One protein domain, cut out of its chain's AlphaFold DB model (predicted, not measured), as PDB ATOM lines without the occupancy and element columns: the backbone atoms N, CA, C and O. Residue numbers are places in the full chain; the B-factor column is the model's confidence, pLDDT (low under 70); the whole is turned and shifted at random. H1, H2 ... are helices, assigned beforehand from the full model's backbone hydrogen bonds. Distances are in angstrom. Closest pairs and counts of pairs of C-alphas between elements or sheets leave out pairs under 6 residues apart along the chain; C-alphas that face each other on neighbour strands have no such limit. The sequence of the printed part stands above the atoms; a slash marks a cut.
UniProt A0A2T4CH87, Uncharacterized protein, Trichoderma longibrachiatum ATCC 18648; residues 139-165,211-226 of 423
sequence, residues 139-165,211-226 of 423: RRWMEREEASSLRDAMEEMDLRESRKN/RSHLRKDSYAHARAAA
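Overview. This is residues 139 to 165 and 211 to 226 of the 423 residues of an uncharacterized protein of Trichoderma longibrachiatum ATCC 18648 (UniProt A0A2T4CH87). One long helix, H1, makes the length of a rod, with the short helices H2 and H3 gathered near its first residues as a small head. Residues 151 to 165 of H1 stick out free. The 43 residues printed are all helix in class, with three named helices, H1, H2, H3 in chain order, and no named strand. The whole is only just loose, close to extended, with a radius of gyration of the C-alphas of 13.6 A and spans of 42 by 17 by 16 A.

Along the chain. H1, residues 139 to 165, begins at C-alpha 139 (-4.135, -31.168, 3.562) and is 38.6 A long. H2 is residues 211 to 214, 5.3 A. H3, residues 218 to 226, 12.3 A, ends at C-alpha 226 (-2.764, -48.004, 4.958).

Arrangement. H1 touches H2 with residues 142 to 149 alone; the closest C-alphas, of Glu 145 and His 213, are 6.3 A apart. H1 and H3 are close but not clearly touching, Trp 141 to Tyr 219 being the closest C-alphas at 7.2 A, and about perpendicular at 88 degrees. In H1 and H3 every O i to N i+4 pair is within hydrogen-bond range; H2 is too short for one.

Size, cuts and confidence. Residues 166 to 210 are not printed, and C-alphas 165 and 211 are 27.8 A apart across this cut. The link H2 to H3 is tight. Residue 165 has pLDDT under 70.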
ATOM      1  N   ARG A 139      -3.618 -32.160   4.522       87.38
ATOM      2  CA  ARG A 139      -4.135 -31.168   3.562       87.38
ATOM      3  C   ARG A 139      -4.026 -31.616   2.097       87.38
ATOM      4  O   ARG A 139      -4.969 -31.431   1.346       87.38
ATOM      5  N   ARG A 140      -2.888 -32.199   1.698       89.25
ATOM      6  CA  ARG A 140      -2.686 -32.722   0.334       89.25
ATOM      7  C   ARG A 140      -3.524 -33.973   0.087       89.25
ATOM      8  O   ARG A 140      -4.054 -34.135  -1.004       89.25
ATOM      9  N   TRP A 141      -3.670 -34.812   1.112       89.94
ATOM     10  CA  TRP A 141      -4.535 -35.985   1.049       89.94
ATOM     11  C   TRP A 141      -6.002 -35.589   0.828       89.94
ATOM     12  O   TRP A 141      -6.632 -36.134  -0.071       89.94
ATOM     13  N   MET A 142      -6.515 -34.590   1.563       89.75
ATOM     14  CA  MET A 142      -7.880 -34.088   1.349       89.75
ATOM     15  C   MET A 142      -8.070 -33.540  -0.066       89.75
ATOM     16  O   MET A 142      -9.008 -33.946  -0.733       89.75
ATOM     17  N   GLU A 143      -7.152 -32.704  -0.566       91.12
ATOM     18  CA  GLU A 143      -7.227 -32.180  -1.942       91.12
ATOM     19  C   GLU A 143      -7.208 -33.304  -2.999       91.12
ATOM     20  O   GLU A 143      -7.890 -33.222  -4.022       91.12
ATOM     21  N   ARG A 144      -6.440 -34.379  -2.765       90.88
ATOM     22  CA  ARG A 144      -6.411 -35.553  -3.651       90.88
ATOM     23  C   ARG A 144      -7.743 -36.299  -3.641       90.88
ATOM     24  O   ARG A 144      -8.215 -36.677  -4.711       90.88
ATOM     25  N   GLU A 145      -8.316 -36.530  -2.466       89.31
ATOM     26  CA  GLU A 145      -9.604 -37.215  -2.327       89.31
ATOM     27  C   GLU A 145     -10.765 -36.364  -2.862       89.31
ATOM     28  O   GLU A 145     -11.637 -36.904  -3.538       89.31
ATOM     29  N   GLU A 146     -10.736 -35.039  -2.685       90.31
ATOM     30  CA  GLU A 146     -11.675 -34.102  -3.320       90.31
ATOM     31  C   GLU A 146     -11.619 -34.220  -4.848       90.31
ATOM     32  O   GLU A 146     -12.650 -34.374  -5.506       90.31
ATOM     33  N   ALA A 147     -10.414 -34.225  -5.426       91.38
ATOM     34  CA  ALA A 147     -10.236 -34.384  -6.866       91.38
ATOM     35  C   ALA A 147     -10.657 -35.774  -7.370       91.38
ATOM     36  O   ALA A 147     -11.187 -35.895  -8.474       91.38
ATOM     37  N   SER A 148     -10.412 -36.828  -6.586       89.31
ATOM     38  CA  SER A 148     -10.844 -38.189  -6.925       89.31
ATOM     39  C   SER A 148     -12.362 -38.300  -6.910       89.31
ATOM     40  O   SER A 148     -12.949 -38.851  -7.835       89.31
ATOM     41  N   SER A 149     -12.987 -37.722  -5.890       89.81
ATOM     42  CA  SER A 149     -14.432 -37.695  -5.742       89.81
ATOM     43  C   SER A 149     -15.120 -36.904  -6.857       89.81
ATOM     44  O   SER A 149     -16.138 -37.331  -7.392       89.81
ATOM     45  N   LEU A 150     -14.524 -35.783  -7.274       89.88
ATOM     46  CA  LEU A 150     -15.020 -35.007  -8.409       89.88
ATOM     47  C   LEU A 150     -14.979 -35.811  -9.716       89.88
ATOM     48  O   LEU A 150     -15.925 -35.741 -10.494       89.88
ATOM     49  N   ARG A 151     -13.907 -36.577  -9.961       91.00
ATOM     50  CA  ARG A 151     -13.828 -37.443 -11.148       91.00
ATOM     51  C   ARG A 151     -14.886 -38.536 -11.126       91.00
ATOM     52  O   ARG A 151     -15.516 -38.745 -12.150       91.00
ATOM     53  N   ASP A 152     -15.083 -39.180  -9.980       88.00
ATOM     54  CA  ASP A 152     -16.094 -40.227  -9.801       88.00
ATOM     55  C   ASP A 152     -17.513 -39.668 -10.051       88.00
ATOM     56  O   ASP A 152     -18.316 -40.266 -10.762       88.00
ATOM     57  N   ALA A 153     -17.792 -38.448  -9.576       88.44
ATOM     58  CA  ALA A 153     -19.051 -37.757  -9.859       88.44
ATOM     59  C   ALA A 153     -19.225 -37.404 -11.349       88.44
ATOM     60  O   ALA A 153     -20.329 -37.503 -11.882       88.44
ATOM     61  N   MET A 154     -18.153 -36.989 -12.031       90.88
ATOM     62  CA  MET A 154     -18.193 -36.735 -13.476       90.88
ATOM     63  C   MET A 154     -18.388 -38.028 -14.272       90.88
ATOM     64  O   MET A 154     -19.212 -38.056 -15.176       90.88
ATOM     65  N   GLU A 155     -17.697 -39.108 -13.908       88.62
ATOM     66  CA  GLU A 155     -17.847 -40.416 -14.549       88.62
ATOM     67  C   GLU A 155     -19.267 -40.966 -14.363       88.62
ATOM     68  O   GLU A 155     -19.861 -41.461 -15.318       88.62
ATOM     69  N   GLU A 156     -19.872 -40.823 -13.179       86.19
ATOM     70  CA  GLU A 156     -21.274 -41.205 -12.969       86.19
ATOM     71  C   GLU A 156     -22.231 -40.382 -13.846       86.19
ATOM     72  O   GLU A 156     -23.157 -40.944 -14.441       86.19
ATOM     73  N   MET A 157     -21.997 -39.070 -13.964       84.06
ATOM     74  CA  MET A 157     -22.761 -38.195 -14.857       84.06
ATOM     75  C   MET A 157     -22.610 -38.621 -16.324       84.06
ATOM     76  O   MET A 157     -23.626 -38.752 -17.006       84.06
ATOM     77  N   ASP A 158     -21.398 -38.939 -16.778       88.00
ATOM     78  CA  ASP A 158     -21.118 -39.419 -18.139       88.00
ATOM     79  C   ASP A 158     -21.766 -40.795 -18.400       88.00
ATOM     80  O   ASP A 158     -22.310 -41.060 -19.476       88.00
ATOM     81  N   LEU A 159     -21.779 -41.690 -17.406       85.25
ATOM     82  CA  LEU A 159     -22.461 -42.989 -17.474       85.25
ATOM     83  C   LEU A 159     -23.987 -42.846 -17.476       85.25
ATOM     84  O   LEU A 159     -24.705 -43.684 -18.026       85.25
ATOM     85  N   ARG A 160     -24.518 -41.819 -16.815       84.62
ATOM     86  CA  ARG A 160     -25.951 -41.510 -16.826       84.62
ATOM     87  C   ARG A 160     -26.358 -40.862 -18.144       84.62
ATOM     88  O   ARG A 160     -27.407 -41.201 -18.683       84.62
ATOM     89  N   GLU A 161     -25.533 -39.965 -18.664       82.81
ATOM     90  CA  GLU A 161     -25.749 -39.300 -19.942       82.81
ATOM     91  C   GLU A 161     -25.600 -40.274 -21.116       82.81
ATOM     92  O   GLU A 161     -26.451 -40.279 -21.994       82.81
ATOM     93  N   SER A 162     -24.618 -41.179 -21.098       80.38
ATOM     94  CA  SER A 162     -24.512 -42.247 -22.106       80.38
ATOM     95  C   SER A 162     -25.715 -43.190 -22.086       80.38
ATOM     96  O   SER A 162     -26.234 -43.500 -23.151       80.38
ATOM     97  N   ARG A 163     -26.228 -43.568 -20.905       79.19
ATOM     98  CA  ARG A 163     -27.490 -44.327 -20.775       79.19
ATOM     99  C   ARG A 163     -28.720 -43.567 -21.271       79.19
ATOM    100  O   ARG A 163     -29.685 -44.187 -21.691       79.19
ATOM    101  N   LYS A 164     -28.708 -42.236 -21.195       78.12
ATOM    102  CA  LYS A 164     -29.785 -41.380 -21.708       78.12
ATOM    103  C   LYS A 164     -29.671 -41.149 -23.220       78.12
ATOM    104  O   LYS A 164     -30.682 -40.965 -23.883       78.12
ATOM    105  N   ASN A 165     -28.445 -41.121 -23.739       67.75
ATOM    106  CA  ASN A 165     -28.126 -40.796 -25.126       67.75
ATOM    107  C   ASN A 165     -27.996 -42.025 -26.027       67.75
ATOM    108  O   ASN A 165     -27.864 -41.838 -27.232       67.75
ATOM    109  N   ARG A 211     -18.587 -37.555  -0.669       84.31
ATOM    110  CA  ARG A 211     -18.083 -36.778   0.484       84.31
ATOM    111  C   ARG A 211     -17.499 -37.633   1.604       84.31
ATOM    112  O   ARG A 211     -17.367 -37.170   2.735       84.31
ATOM    113  N   SER A 212     -17.107 -38.864   1.295       83.62
ATOM    114  CA  SER A 212     -16.458 -39.782   2.240       83.62
ATOM    115  C   SER A 212     -15.249 -39.158   2.957       83.62
ATOM    116  O   SER A 212     -15.090 -39.325   4.166       83.62
ATOM    117  N   HIS A 213     -14.446 -38.367   2.244       85.44
ATOM    118  CA  HIS A 213     -13.268 -37.676   2.773       85.44
ATOM    119  C   HIS A 213     -13.587 -36.447   3.644       85.44
ATOM    120  O   HIS A 213     -12.714 -36.015   4.394       85.44
ATOM    121  N   LEU A 214     -14.818 -35.917   3.619       87.56
ATOM    122  CA  LEU A 214     -15.259 -34.838   4.522       87.56
ATOM    123  C   LEU A 214     -15.722 -35.363   5.890       87.56
ATOM    124  O   LEU A 214     -16.007 -34.573   6.791       87.56
ATOM    125  N   ARG A 215     -15.830 -36.686   6.063       85.44
ATOM    126  CA  ARG A 215     -16.217 -37.286   7.342       85.44
ATOM    127  C   ARG A 215     -15.139 -37.032   8.410       85.44
ATOM    128  O   ARG A 215     -13.951 -36.889   8.117       85.44
ATOM    129  N   LYS A 216     -15.566 -36.965   9.672       85.19
ATOM    130  CA  LYS A 216     -14.705 -36.630  10.815       85.19
ATOM    131  C   LYS A 216     -13.616 -37.682  11.037       85.19
ATOM    132  O   LYS A 216     -13.940 -38.823  11.335       85.19
ATOM    133  N   ASP A 217     -12.350 -37.277  10.983       84.69
ATOM    134  CA  ASP A 217     -11.174 -38.151  11.125       84.69
ATOM    135  C   ASP A 217     -10.897 -39.048   9.899       84.69
ATOM    136  O   ASP A 217     -10.133 -40.011   9.983       84.69
ATOM    137  N   SER A 218     -11.435 -38.694   8.724       85.00
ATOM    138  CA  SER A 218     -11.222 -39.404   7.452       85.00
ATOM    139  C   SER A 218      -9.741 -39.637   7.125       85.00
ATOM    140  O   SER A 218      -9.340 -40.751   6.790       85.00
ATOM    141  N   TYR A 219      -8.898 -38.617   7.302       85.75
ATOM    142  CA  TYR A 219      -7.453 -38.724   7.089       85.75
ATOM    143  C   TYR A 219      -6.781 -39.679   8.089       85.75
ATOM    144  O   TYR A 219      -5.873 -40.425   7.722       85.75
ATOM    145  N   ALA A 220      -7.220 -39.688   9.351       85.62
ATOM    146  CA  ALA A 220      -6.682 -40.595  10.362       85.62
ATOM    147  C   ALA A 220      -7.062 -42.050  10.048       85.62
ATOM    148  O   ALA A 220      -6.199 -42.927  10.091       85.62
ATOM    149  N   HIS A 221      -8.308 -42.284   9.633       83.12
ATOM    150  CA  HIS A 221      -8.774 -43.582   9.150       83.12
ATOM    151  C   HIS A 221      -8.034 -44.041   7.892       83.12
ATOM    152  O   HIS A 221      -7.639 -45.201   7.811       83.12
ATOM    153  N   ALA A 222      -7.758 -43.146   6.944       83.94
ATOM    154  CA  ALA A 222      -6.980 -43.480   5.756       83.94
ATOM    155  C   ALA A 222      -5.536 -43.873   6.093       83.94
ATOM    156  O   ALA A 222      -5.003 -44.835   5.533       83.94
ATOM    157  N   ARG A 223      -4.913 -43.179   7.056       81.75
ATOM    158  CA  ARG A 223      -3.590 -43.561   7.569       81.75
ATOM    159  C   ARG A 223      -3.622 -44.913   8.276       81.75
ATOM    160  O   ARG A 223      -2.755 -45.740   8.013       81.75
ATOM    161  N   ALA A 224      -4.622 -45.155   9.119       79.06
ATOM    162  CA  ALA A 224      -4.782 -46.431   9.808       79.06
ATOM    163  C   ALA A 224      -5.036 -47.585   8.822       79.06
ATOM    164  O   ALA A 224      -4.417 -48.638   8.938       79.06
ATOM    165  N   ALA A 225      -5.863 -47.374   7.794       75.44
ATOM    166  CA  ALA A 225      -6.147 -48.372   6.765       75.44
ATOM    167  C   ALA A 225      -4.911 -48.724   5.916       75.44
ATOM    168  O   ALA A 225      -4.742 -49.879   5.519       75.44
ATOM    169  N   ALA A 226      -4.028 -47.754   5.652       70.00
ATOM    170  CA  ALA A 226      -2.764 -48.004   4.958       70.00
ATOM    171  C   ALA A 226      -1.805 -48.885   5.780       70.00
ATOM    172  O   ALA A 226      -1.025 -49.639   5.200       70.00
TER     173      ALA A 226